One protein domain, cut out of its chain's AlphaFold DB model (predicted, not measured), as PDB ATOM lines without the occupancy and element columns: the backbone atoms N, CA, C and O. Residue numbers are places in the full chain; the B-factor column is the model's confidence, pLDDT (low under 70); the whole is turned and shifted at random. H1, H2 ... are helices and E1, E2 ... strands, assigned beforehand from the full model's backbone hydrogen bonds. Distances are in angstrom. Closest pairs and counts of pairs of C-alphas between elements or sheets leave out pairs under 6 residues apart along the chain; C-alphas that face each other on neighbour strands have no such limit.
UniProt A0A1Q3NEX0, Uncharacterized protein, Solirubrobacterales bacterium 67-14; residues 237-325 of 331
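AT A GLANCE: This is residues 237 to 325 of the 331 residues of an uncharacterized protein of Solirubrobacterales bacterium 67-14 (UniProt A0A1Q3NEX0). A strongly twisted three-stranded sheet has the helical hairpin H1 and H2 packed over one face, and short H3 sits at one end against H1. The 89 printed residues run H1 H2 E1 H3 E2 E3; the sheet, order E1 E3 E2, is mixed, and so is the class, helices and strands. It is compact, radius of gyration of the C-alphas 13.0 A, spanning 39 by 26 by 23 A.

HOW THE PARTS SIT: Start at H1, residues 240 to 253; it touches H2, residues 258 to 269, at Ser 251 and Leu 261, closest C-alphas 7.0 A apart, a shallow tilt of 32 degrees, opposite ways. In E1, residues 277 to 281, find N 279 2.9 A from O 321 of parallel E3, residues 317 to 324. H3, residues 291 to 299, touches H1 residues 249 to 253, closest C-alphas Gly 252 and Arg 293, 4.1 A. E2, residues 303 to 311, makes an antiparallel hairpin with E3, N 308 to O 320 2.8 A. Within hydrogen-bond range are 9 of 10 O i to N i+4 pairs in H1, and every one in H2 and H3.

IN THESE COORDINATES: From C-alpha 240 at (-77.689, -38.303, 91.908) H1 runs 20.2 A; E2 runs 24.5 A; E3 runs 22.2 A to C-alpha 324 at (-57.725, -36.897, 91.792).

THE WHOLE: The printed part has no cut and no long link; pLDDT is under 70 at residues 237 to 242, 283 to 291 and 312 to 316.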
ATOM      1  N   GLY A 237     -79.814 -31.268  87.643       49.38
ATOM      2  CA  GLY A 237     -79.169 -30.994  88.938       49.38
ATOM      3  C   GLY A 237     -79.964 -31.521  90.147       49.38
ATOM      4  O   GLY A 237     -79.544 -31.325  91.280       49.38
ATOM      5  N   ASP A 238     -81.066 -32.231  89.903       47.78
ATOM      6  CA  ASP A 238     -81.885 -32.917  90.892       47.78
ATOM      7  C   ASP A 238     -81.544 -34.417  90.857       47.78
ATOM      8  O   ASP A 238     -81.339 -34.997  89.787       47.78
ATOM      9  N   GLY A 239     -81.460 -35.066  92.021       61.72
ATOM     10  CA  GLY A 239     -81.080 -36.482  92.136       61.72
ATOM     11  C   GLY A 239     -79.563 -36.716  92.207       61.72
ATOM     12  O   GLY A 239     -78.817 -35.885  92.728       61.72
ATOM     13  N   VAL A 240     -79.089 -37.870  91.719       67.38
ATOM     14  CA  VAL A 240     -77.689 -38.303  91.908       67.38
ATOM     15  C   VAL A 240     -76.700 -37.404  91.163       67.38
ATOM     16  O   VAL A 240     -75.669 -37.054  91.727       67.38
ATOM     17  N   GLY A 241     -77.019 -36.964  89.942       66.94
ATOM     18  CA  GLY A 241     -76.142 -36.074  89.167       66.94
ATOM     19  C   GLY A 241     -75.905 -34.717  89.835       66.94
ATOM     20  O   GLY A 241     -74.781 -34.215  89.840       66.94
ATOM     21  N   GLY A 242     -76.938 -34.163  90.478       68.50
ATOM     22  CA  GLY A 242     -76.820 -32.969  91.315       68.50
ATOM     23  C   GLY A 242     -75.913 -33.177  92.521       68.50
ATOM     24  O   GLY A 242     -75.009 -32.381  92.764       68.50
ATOM     25  N   ALA A 243     -76.102 -34.291  93.232       74.25
ATOM     26  CA  ALA A 243     -75.259 -34.664  94.366       74.25
ATOM     27  C   ALA A 243     -73.790 -34.887  93.951       74.25
ATOM     28  O   ALA A 243     -72.875 -34.479  94.665       74.25
ATOM     29  N   ILE A 244     -73.537 -35.463  92.769       74.94
ATOM     30  CA  ILE A 244     -72.187 -35.598  92.193       74.94
ATOM     31  C   ILE A 244     -71.569 -34.222  91.935       74.94
ATOM     32  O   ILE A 244     -70.441 -33.972  92.370       74.94
ATOM     33  N   ALA A 245     -72.301 -33.317  91.280       71.50
ATOM     34  CA  ALA A 245     -71.832 -31.962  91.002       71.50
ATOM     35  C   ALA A 245     -71.533 -31.180  92.295       71.50
ATOM     36  O   ALA A 245     -70.456 -30.590  92.417       71.50
ATOM     37  N   ALA A 246     -72.423 -31.253  93.287       75.62
ATOM     38  CA  ALA A 246     -72.238 -30.636  94.597       75.62
ATOM     39  C   ALA A 246     -71.018 -31.218  95.331       75.62
ATOM     40  O   ALA A 246     -70.149 -30.473  95.777       75.62
ATOM     41  N   ALA A 247     -70.873 -32.547  95.381       79.50
ATOM     42  CA  ALA A 247     -69.718 -33.196  96.003       79.50
ATOM     43  C   ALA A 247     -68.398 -32.810  95.315       79.50
ATOM     44  O   ALA A 247     -67.376 -32.593  95.978       79.50
ATOM     45  N   MET A 248     -68.407 -32.693  93.983       80.19
ATOM     46  CA  MET A 248     -67.280 -32.179  93.212       80.19
ATOM     47  C   MET A 248     -66.949 -30.747  93.637       80.19
ATOM     48  O   MET A 248     -65.794 -30.487  93.983       80.19
ATOM     49  N   GLU A 249     -67.922 -29.838  93.660       78.19
ATOM     50  CA  GLU A 249     -67.735 -28.442  94.064       78.19
ATOM     51  C   GLU A 249     -67.209 -28.312  95.501       78.19
ATOM     52  O   GLU A 249     -66.130 -27.744  95.703       78.19
ATOM     53  N   THR A 250     -67.868 -28.954  96.471       83.56
ATOM     54  CA  THR A 250     -67.461 -28.982  97.884       83.56
ATOM     55  C   THR A 250     -66.039 -29.517  98.061       83.56
ATOM     56  O   THR A 250     -65.266 -28.991  98.865       83.56
ATOM     57  N   SER A 251     -65.624 -30.514  97.266       85.38
ATOM     58  CA  SER A 251     -64.248 -31.031  97.321       85.38
ATOM     59  C   SER A 251     -63.183 -29.985  96.956       85.38
ATOM     60  O   SER A 251     -62.015 -30.142  97.313       85.38
ATOM     61  N   GLY A 252     -63.566 -28.916  96.249       83.69
ATOM     62  CA  GLY A 252     -62.700 -27.797  95.887       83.69
ATOM     63  C   GLY A 252     -62.654 -26.662  96.912       83.69
ATOM     64  O   GLY A 252     -61.713 -25.864  96.892       83.69
ATOM     65  N   GLU A 253     -63.615 -26.563  97.826       84.12
ATOM     66  CA  GLU A 253     -63.717 -25.429  98.754       84.12
ATOM     67  C   GLU A 253     -62.526 -25.360  99.717       84.12
ATOM     68  O   GLU A 253     -61.992 -24.282  99.997       84.12
ATOM     69  N   ARG A 254     -62.013 -26.516 100.148       87.12
ATOM     70  CA  ARG A 254     -60.875 -26.633 101.073       87.12
ATOM     71  C   ARG A 254     -59.929 -27.765 100.680       87.12
ATOM     72  O   ARG A 254     -60.207 -28.545  99.780       87.12
ATOM     73  N   CYS A 255     -58.767 -27.825 101.327       88.50
ATOM     74  CA  CYS A 255     -57.806 -28.892 101.065       88.50
ATOM     75  C   CYS A 255     -58.256 -30.185 101.748       88.50
ATOM     76  O   CYS A 255     -58.485 -30.202 102.957       88.50
ATOM     77  N   HIS A 256     -58.377 -31.255 100.971       88.06
ATOM     78  CA  HIS A 256     -58.821 -32.552 101.450       88.06
ATOM     79  C   HIS A 256     -57.754 -33.630 101.238       88.06
ATOM     80  O   HIS A 256     -57.088 -33.671 100.202       88.06
ATOM     81  N   SER A 257     -57.658 -34.559 102.192       88.88
ATOM     82  CA  SER A 257     -56.980 -35.840 101.984       88.88
ATOM     83  C   SER A 257     -57.931 -36.841 101.310       88.88
ATOM     84  O   SER A 257     -59.154 -36.725 101.489       88.88
ATOM     85  N   PRO A 258     -57.426 -37.875 100.607       87.94
ATOM     86  CA  PRO A 258     -58.277 -38.889  99.976       87.94
ATOM     87  C   PRO A 258     -59.237 -39.575 100.956       87.94
ATOM     88  O   PRO A 258     -60.382 -39.852 100.617       87.94
ATOM     89  N   ALA A 259     -58.794 -39.818 102.193       88.19
ATOM     90  CA  ALA A 259     -59.640 -40.411 103.226       88.19
ATOM     91  C   ALA A 259     -60.785 -39.475 103.642       88.19
ATOM     92  O   ALA A 259     -61.897 -39.941 103.884       88.19
ATOM     93  N   SER A 260     -60.535 -38.161 103.701       88.06
ATOM     94  CA  SER A 260     -61.584 -37.186 104.012       88.06
ATOM     95  C   SER A 260     -62.614 -37.065 102.888       88.06
ATOM     96  O   SER A 260     -63.802 -36.996 103.188       88.06
ATOM     97  N   LEU A 261     -62.185 -37.129 101.621       89.75
ATOM     98  CA  LEU A 261     -63.100 -37.150 100.473       89.75
ATOM     99  C   LEU A 261     -63.927 -38.426 100.431       89.75
ATOM    100  O   LEU A 261     -65.108 -38.371 100.122       89.75
ATOM    101  N   MET A 262     -63.336 -39.566 100.793       88.75
ATOM    102  CA  MET A 262     -64.091 -40.812 100.881       88.75
ATOM    103  C   MET A 262     -65.172 -40.753 101.967       88.75
ATOM    104  O   MET A 262     -66.224 -41.358 101.801       88.75
ATOM    105  N   ARG A 263     -64.938 -40.040 103.079       87.75
ATOM    106  CA  ARG A 263     -65.991 -39.801 104.081       87.75
ATOM    107  C   ARG A 263     -67.088 -38.904 103.524       87.75
ATOM    108  O   ARG A 263     -68.229 -39.333 103.541       87.75
ATOM    109  N   LEU A 264     -66.722 -37.756 102.947       84.81
ATOM    110  CA  LEU A 264     -67.674 -36.845 102.302       84.81
ATOM    111  C   LEU A 264     -68.556 -37.590 101.290       84.81
ATOM    112  O   LEU A 264     -69.772 -37.484 101.320       84.81
ATOM    113  N   ALA A 265     -67.942 -38.414 100.443       85.62
ATOM    114  CA  ALA A 265     -68.668 -39.188  99.451       85.62
ATOM    115  C   ALA A 265     -69.522 -40.314 100.058       85.62
ATOM    116  O   ALA A 265     -70.548 -40.660  99.492       85.62
ATOM    117  N   ARG A 266     -69.144 -40.910 101.194       87.31
ATOM    118  CA  ARG A 266     -70.024 -41.868 101.886       87.31
ATOM    119  C   ARG A 266     -71.218 -41.174 102.518       87.31
ATOM    120  O   ARG A 266     -72.317 -41.707 102.421       87.31
ATOM    121  N   ASP A 267     -71.007 -40.018 103.131       83.81
ATOM    122  CA  ASP A 267     -72.094 -39.231 103.707       83.81
ATOM    123  C   ASP A 267     -73.107 -38.861 102.611       83.81
ATOM    124  O   ASP A 267     -74.310 -38.997 102.820       83.81
ATOM    125  N   GLU A 268     -72.609 -38.532 101.414       80.38
ATOM    126  CA  GLU A 268     -73.440 -38.157 100.270       80.38
ATOM    127  C   GLU A 268     -74.042 -39.350  99.511       80.38
ATOM    128  O   GLU A 268     -75.182 -39.271  99.093       80.38
ATOM    129  N   PHE A 269     -73.332 -40.469  99.312       81.88
ATOM    130  CA  PHE A 269     -73.754 -41.529  98.372       81.88
ATOM    131  C   PHE A 269     -73.984 -42.910  99.003       81.88
ATOM    132  O   PHE A 269     -74.355 -43.845  98.295       81.88
ATOM    133  N   SER A 270     -73.791 -43.089 100.317       79.69
ATOM    134  CA  SER A 270     -73.982 -44.405 100.967       79.69
ATOM    135  C   SER A 270     -75.407 -44.946 100.858       79.69
ATOM    136  O   SER A 270     -75.603 -46.158 100.924       79.69
ATOM    137  N   TYR A 271     -76.392 -44.064 100.660       74.19
ATOM    138  CA  TYR A 271     -77.776 -44.461 100.415       74.19
ATOM    139  C   TYR A 271     -77.969 -45.125  99.042       74.19
ATOM    140  O   TYR A 271     -78.891 -45.920  98.886       74.19
ATOM    141  N   LEU A 272     -77.107 -44.820  98.066       71.88
ATOM    142  CA  LEU A 272     -77.121 -45.424  96.732       71.88
ATOM    143  C   LEU A 272     -76.312 -46.719  96.694       71.88
ATOM    144  O   LEU A 272     -76.739 -47.703  96.098       71.88
ATOM    145  N   ASP A 273     -75.135 -46.711  97.322       77.62
ATOM    146  CA  ASP A 273     -74.288 -47.892  97.446       77.62
ATOM    147  C   ASP A 273     -73.616 -47.928  98.828       77.62
ATOM    148  O   ASP A 273     -72.645 -47.198  99.071       77.62
ATOM    149  N   PRO A 274     -74.059 -48.810  99.743       79.69
ATOM    150  CA  PRO A 274     -73.434 -48.944 101.056       79.69
ATOM    151  C   PRO A 274     -71.991 -49.469 100.971       79.69
ATOM    152  O   PRO A 274     -71.229 -49.335 101.927       79.69
ATOM    153  N   ASN A 275     -71.593 -50.048  99.832       83.75
ATOM    154  CA  ASN A 275     -70.249 -50.555  99.569       83.75
ATOM    155  C   ASN A 275     -69.415 -49.603  98.701       83.75
ATOM    156  O   ASN A 275     -68.442 -50.048  98.088       83.75
ATOM    157  N   LEU A 276     -69.757 -48.307  98.680       84.88
ATOM    158  CA  LEU A 276     -69.046 -47.279  97.922       84.88
ATOM    159  C   LEU A 276     -67.523 -47.429  98.060       84.88
ATOM    160  O   LEU A 276     -66.959 -47.423  99.165       84.88
ATOM    161  N   THR A 277     -66.850 -47.527  96.916       86.56
ATOM    162  CA  THR A 277     -65.387 -47.625  96.826       86.56
ATOM    163  C   THR A 277     -64.778 -46.320  96.311       86.56
ATOM    164  O   THR A 277     -65.489 -45.418  95.875       86.56
ATOM    165  N   SER A 278     -63.450 -46.188  96.357       85.81
ATOM    166  CA  SER A 278     -62.754 -45.107  95.649       85.81
ATOM    167  C   SER A 278     -61.621 -45.634  94.789       85.81
ATOM    168  O   SER A 278     -60.941 -46.603  95.134       85.81
ATOM    169  N   ARG A 279     -61.390 -44.941  93.676       83.88
ATOM    170  CA  ARG A 279     -60.218 -45.103  92.825       83.88
ATOM    171  C   ARG A 279     -59.415 -43.814  92.868       83.88
ATOM    172  O   ARG A 279     -59.956 -42.731  92.668       83.88
ATOM    173  N   ARG A 280     -58.112 -43.931  93.112       85.31
ATOM    174  CA  ARG A 280     -57.194 -42.794  93.011       85.31
ATOM    175  C   ARG A 280     -56.637 -42.717  91.603       85.31
ATOM    176  O   ARG A 280     -56.256 -43.741  91.039       85.31
ATOM    177  N   GLN A 281     -56.576 -41.510  91.068       81.19
ATOM    178  CA  GLN A 281     -56.066 -41.254  89.731       81.19
ATOM    179  C   GLN A 281     -55.310 -39.922  89.714       81.19
ATOM    180  O   GLN A 281     -55.646 -38.998  90.448       81.19
ATOM    181  N   SER A 282     -54.271 -39.810  88.894       76.56
ATOM    182  CA  SER A 282     -53.680 -38.516  88.548       76.56
ATOM    183  C   SER A 282     -54.355 -37.974  87.293       76.56
ATOM    184  O   SER A 282     -54.714 -38.748  86.403       76.56
ATOM    185  N   LEU A 283     -54.494 -36.652  87.199       66.00
ATOM    186  CA  LEU A 283     -54.896 -36.033  85.937       66.00
ATOM    187  C   LEU A 283     -53.903 -36.413  84.823       66.00
ATOM    188  O   LEU A 283     -52.697 -36.428  85.095       66.00
ATOM    189  N   PRO A 284     -54.384 -36.722  83.603       61.28
ATOM    190  CA  PRO A 284     -53.522 -36.882  82.438       61.28
ATOM    191  C   PRO A 284     -52.623 -35.659  82.230       61.28
ATOM    192  O   PRO A 284     -52.992 -34.531  82.571       61.28
ATOM    193  N   GLU A 285     -51.440 -35.880  81.667       52.59
ATOM    194  CA  GLU A 285     -50.509 -34.798  81.355       52.59
ATOM    195  C   GLU A 285     -51.166 -33.759  80.430       52.59
ATOM    196  O   GLU A 285     -51.962 -34.104  79.560       52.59
ATOM    197  N   GLY A 286     -50.909 -32.472  80.679       48.22
ATOM    198  CA  GLY A 286     -51.525 -31.365  79.936       48.22
ATOM    199  C   GLY A 286     -52.965 -31.008  80.332       48.22
ATOM    200  O   GLY A 286     -53.457 -29.964  79.917       48.22
ATOM    201  N   THR A 287     -53.642 -31.796  81.176       48.38
ATOM    202  CA  THR A 287     -55.021 -31.487  81.604       48.38
ATOM    203  C   THR A 287     -55.065 -30.659  82.888       48.38
ATOM    204  O   THR A 287     -54.261 -30.831  83.812       48.38
ATOM    205  N   THR A 288     -56.035 -29.744  82.978       60.06
ATOM    206  CA  THR A 288     -56.296 -28.972  84.198       60.06
ATOM    207  C   THR A 288     -57.775 -29.005  84.551       60.06
ATOM    208  O   THR A 288     -58.634 -29.041  83.679       60.06
ATOM    209  N   LEU A 289     -58.072 -29.012  85.851       63.84
ATOM    210  CA  LEU A 289     -59.436 -28.803  86.328       63.84
ATOM    211  C   LEU A 289     -59.724 -27.302  86.356       63.84
ATOM    212  O   LEU A 289     -58.874 -26.518  86.786       63.84
ATOM    213  N   ALA A 290     -60.932 -26.919  85.962       57.91
ATOM    214  CA  ALA A 290     -61.379 -25.537  86.036       57.91
ATOM    215  C   ALA A 290     -61.592 -25.067  87.492       57.91
ATOM    216  O   ALA A 290     -61.796 -25.859  88.423       57.91
ATOM    217  N   GLY A 291     -61.558 -23.746  87.680       69.31
ATOM    218  CA  GLY A 291     -62.004 -23.076  88.901       69.31
ATOM    219  C   GLY A 291     -61.250 -23.463  90.179       69.31
ATOM    220  O   GLY A 291     -60.035 -23.688  90.199       69.31
ATOM    221  N   ILE A 292     -61.982 -23.490  91.296       71.81
ATOM    222  CA  ILE A 292     -61.401 -23.672  92.631       71.81
ATOM    223  C   ILE A 292     -60.766 -25.059  92.819       71.81
ATOM    224  O   ILE A 292     -59.702 -25.169  93.432       71.81
ATOM    225  N   ARG A 293     -61.330 -26.099  92.192       80.38
ATOM    226  CA  ARG A 293     -60.803 -27.476  92.214       80.38
ATOM    227  C   ARG A 293     -59.425 -27.570  91.566       80.38
ATOM    228  O   ARG A 293     -58.524 -28.187  92.132       80.38
ATOM    229  N   GLY A 294     -59.224 -26.886  90.438       74.50
ATOM    230  CA  GLY A 294     -57.914 -26.772  89.792       74.50
ATOM    231  C   GLY A 294     -56.857 -26.157  90.696       74.50
ATOM    232  O   GLY A 294     -55.746 -26.686  90.806       74.50
ATOM    233  N   ARG A 295     -57.209 -25.078  91.407       78.62
ATOM    234  CA  ARG A 295     -56.310 -24.439  92.382       78.62
ATOM    235  C   ARG A 295     -55.947 -25.392  93.525       78.62
ATOM    236  O   ARG A 295     -54.771 -25.487  93.871       78.62
ATOM    237  N   ARG A 296     -56.914 -26.141  94.067       85.06
ATOM    238  CA  ARG A 296     -56.665 -27.143  95.124       85.06
ATOM    239  C   ARG A 296     -55.776 -28.284  94.652       85.06
ATOM    240  O   ARG A 296     -54.789 -28.594  95.316       85.06
ATOM    241  N   TYR A 297     -56.065 -28.856  93.490       82.50
ATOM    242  CA  TYR A 297     -55.244 -29.923  92.926       82.50
ATOM    243  C   TYR A 297     -53.798 -29.457  92.681       82.50
ATOM    244  O   TYR A 297     -52.845 -30.148  93.049       82.50
ATOM    245  N   LYS A 298     -53.602 -28.240  92.145       82.94
ATOM    246  CA  LYS A 298     -52.264 -27.639  91.973       82.94
ATOM    247  C   LYS A 298     -51.532 -27.458  93.309       82.94
ATOM    248  O   LYS A 298     -50.331 -27.735  93.373       82.94
ATOM    249  N   ALA A 299     -52.247 -27.084  94.372       84.00
ATOM    250  CA  ALA A 299     -51.704 -26.979  95.727       84.00
ATOM    251  C   ALA A 299     -51.306 -28.339  96.344       84.00
ATOM    252  O   ALA A 299     -50.556 -28.369  97.316       84.00
ATOM    253  N   GLY A 300     -51.711 -29.464  95.744       86.44
ATOM    254  CA  GLY A 300     -51.402 -30.820  96.214       86.44
ATOM    255  C   GLY A 300     -52.536 -31.488  96.991       86.44
ATOM    256  O   GLY A 300     -52.348 -32.593  97.488       86.44
ATOM    257  N   CYS A 301     -53.702 -30.848  97.068       88.94
ATOM    258  CA  CYS A 301     -54.887 -31.415  97.698       88.94
ATOM    259  C   CYS A 301     -55.508 -32.499  96.811       88.94
ATOM    260  O   CYS A 301     -55.419 -32.436  95.580       88.94
ATOM    261  N   ALA A 302     -56.190 -33.459  97.432       90.69
ATOM    262  CA  ALA A 302     -57.079 -34.347  96.705       90.69
ATOM    263  C   ALA A 302     -58.398 -33.623  96.391       90.69
ATOM    264  O   ALA A 302     -58.861 -32.809  97.191       90.69
ATOM    265  N   VAL A 303     -59.011 -33.944  95.252       87.94
ATOM    266  CA  VAL A 303     -60.345 -33.454  94.853       87.94
ATOM    267  C   VAL A 303     -61.176 -34.597  94.270       87.94
ATOM    268  O   VAL A 303     -60.614 -35.570  93.760       87.94
ATOM    269  N   ILE A 304     -62.505 -34.496  94.342       84.25
ATOM    270  CA  ILE A 304     -63.397 -35.444  93.663       84.25
ATOM    271  C   ILE A 304     -63.419 -35.077  92.180       84.25
ATOM    272  O   ILE A 304     -63.718 -33.942  91.794       84.25
ATOM    273  N   GLY A 305     -63.028 -36.049  91.363       73.31
ATOM    274  CA  GLY A 305     -63.018 -35.949  89.915       73.31
ATOM    275  C   GLY A 305     -64.357 -36.317  89.304       73.31
ATOM    276  O   GLY A 305     -64.820 -35.613  88.416       73.31
ATOM    277  N   ASP A 306     -64.940 -37.409  89.794       75.31
ATOM    278  CA  ASP A 306     -66.192 -37.978  89.306       75.31
ATOM    279  C   ASP A 306     -66.722 -39.022  90.308       75.31
ATOM    280  O   ASP A 306     -65.982 -39.495  91.182       75.31
ATOM    281  N   VAL A 307     -67.978 -39.427  90.152       74.31
ATOM    282  CA  VAL A 307     -68.539 -40.645  90.744       74.31
ATOM    283  C   VAL A 307     -69.005 -41.535  89.599       74.31
ATOM    284  O   VAL A 307     -69.991 -41.262  88.922       74.31
ATOM    285  N   GLY A 308     -68.262 -42.614  89.374       70.38
ATOM    286  CA  GLY A 308     -68.538 -43.574  88.315       70.38
ATOM    287  C   GLY A 308     -69.272 -44.798  88.843       70.38
ATOM    288  O   GLY A 308     -68.996 -45.267  89.947       70.38
ATOM    289  N   ALA A 309     -70.144 -45.375  88.021       73.44
ATOM    290  CA  ALA A 309     -70.740 -46.679  88.288       73.44
ATOM    291  C   ALA A 309     -70.105 -47.786  87.442       73.44
ATOM    292  O   ALA A 309     -69.567 -47.539  86.359       73.44
ATOM    293  N   GLN A 310     -70.185 -49.018  87.943       71.62
ATOM    294  CA  GLN A 310     -69.809 -50.244  87.242       71.62
ATOM    295  C   GLN A 310     -70.832 -51.342  87.525       71.62
ATOM    296  O   GLN A 310     -71.273 -51.517  88.659       71.62
ATOM    297  N   VAL A 311     -71.172 -52.132  86.510       71.12
ATOM    298  CA  VAL A 311     -72.046 -53.300  86.662       71.12
ATOM    299  C   VAL A 311     -71.205 -54.522  87.025       71.12
ATOM    300  O   VAL A 311     -70.511 -55.098  86.190       71.12
ATOM    301  N   GLY A 312     -71.257 -54.941  88.288       65.94
ATOM    302  CA  GLY A 312     -70.536 -56.114  88.766       65.94
ATOM    303  C   GLY A 312     -71.028 -57.432  88.143       65.94
ATOM    304  O   GLY A 312     -72.136 -57.506  87.607       65.94
ATOM    305  N   PRO A 313     -70.255 -58.527  88.275       62.59
ATOM    306  CA  PRO A 313     -70.593 -59.836  87.697       62.59
ATOM    307  C   PRO A 313     -71.917 -60.423  88.217       62.59
ATOM    308  O   PRO A 313     -72.572 -61.191  87.519       62.59
ATOM    309  N   ASN A 314     -72.354 -60.010  89.413       65.25
ATOM    310  CA  ASN A 314     -73.646 -60.387  89.998       65.25
ATOM    311  C   ASN A 314     -74.794 -59.443  89.601       65.25
ATOM    312  O   ASN A 314     -75.841 -59.466  90.242       65.25
ATOM    313  N   ARG A 315     -74.597 -58.590  88.585       62.47
ATOM    314  CA  ARG A 315     -75.551 -57.555  88.139       62.47
ATOM    315  C   ARG A 315     -75.885 -56.513  89.208       62.47
ATOM    316  O   ARG A 315     -76.894 -55.828  89.107       62.47
ATOM    317  N   LYS A 316     -75.036 -56.392  90.229       69.62
ATOM    318  CA  LYS A 316     -75.100 -55.290  91.185       69.62
ATOM    319  C   LYS A 316     -74.311 -54.116  90.636       69.62
ATOM    320  O   LYS A 316     -73.159 -54.294  90.237       69.62
ATOM    321  N   THR A 317     -74.934 -52.950  90.613       70.12
ATOM    322  CA  THR A 317     -74.243 -51.695  90.349       70.12
ATOM    323  C   THR A 317     -73.398 -51.357  91.568       70.12
ATOM    324  O   THR A 317     -73.925 -51.302  92.673       70.12
ATOM    325  N   ASN A 318     -72.102 -51.160  91.359       79.19
ATOM    326  CA  ASN A 318     -71.202 -50.639  92.376       79.19
ATOM    327  C   ASN A 318     -70.822 -49.215  91.986       79.19
ATOM    328  O   ASN A 318     -70.437 -48.964  90.837       79.19
ATOM    329  N   LEU A 319     -70.899 -48.301  92.941       80.94
ATOM    330  CA  LEU A 319     -70.439 -46.936  92.782       80.94
ATOM    331  C   LEU A 319     -68.980 -46.820  93.236       80.94
ATOM    332  O   LEU A 319     -68.510 -47.463  94.184       80.94
ATOM    333  N   SER A 320     -68.237 -45.977  92.530       83.81
ATOM    334  CA  SER A 320     -66.844 -45.687  92.823       83.81
ATOM    335  C   SER A 320     -66.563 -44.201  92.670       83.81
ATOM    336  O   SER A 320     -66.860 -43.593  91.645       83.81
ATOM    337  N   VAL A 321     -65.955 -43.618  93.693       84.50
ATOM    338  CA  VAL A 321     -65.544 -42.215  93.687       84.50
ATOM    339  C   VAL A 321     -64.160 -42.122  93.062       84.50
ATOM    340  O   VAL A 321     -63.211 -42.749  93.547       84.50
ATOM    341  N   VAL A 322     -64.018 -41.334  92.003       85.25
ATOM    342  CA  VAL A 322     -62.717 -41.020  91.413       85.25
ATOM    343  C   VAL A 322     -62.124 -39.843  92.171       85.25
ATOM    344  O   VAL A 322     -62.660 -38.737  92.165       85.25
ATOM    345  N   ILE A 323     -61.001 -40.084  92.837       87.88
ATOM    346  CA  ILE A 323     -60.272 -39.071  93.596       87.88
ATOM    347  C   ILE A 323     -59.016 -38.697  92.818       87.88
ATOM    348  O   ILE A 323     -58.121 -39.530  92.640       87.88
ATOM    349  N   PHE A 324     -58.930 -37.433  92.404       85.94
ATOM    350  CA  PHE A 324     -57.725 -36.897  91.792       85.94
ATOM    351  C   PHE A 324     -56.728 -36.447  92.855       85.94
ATOM    352  O   PHE A 324     -57.055 -35.632  93.715       85.94
ATOM    353  N   GLN A 325     -55.496 -36.957  92.781       86.06
ATOM    354  CA  GLN A 325     -54.388 -36.555  93.650       86.06
ATOM    355  C   GLN A 325     -53.070 -36.529  92.863       86.06
ATOM    356  O   GLN A 325     -52.811 -37.408  92.040       86.06
TER     357      GLN A 325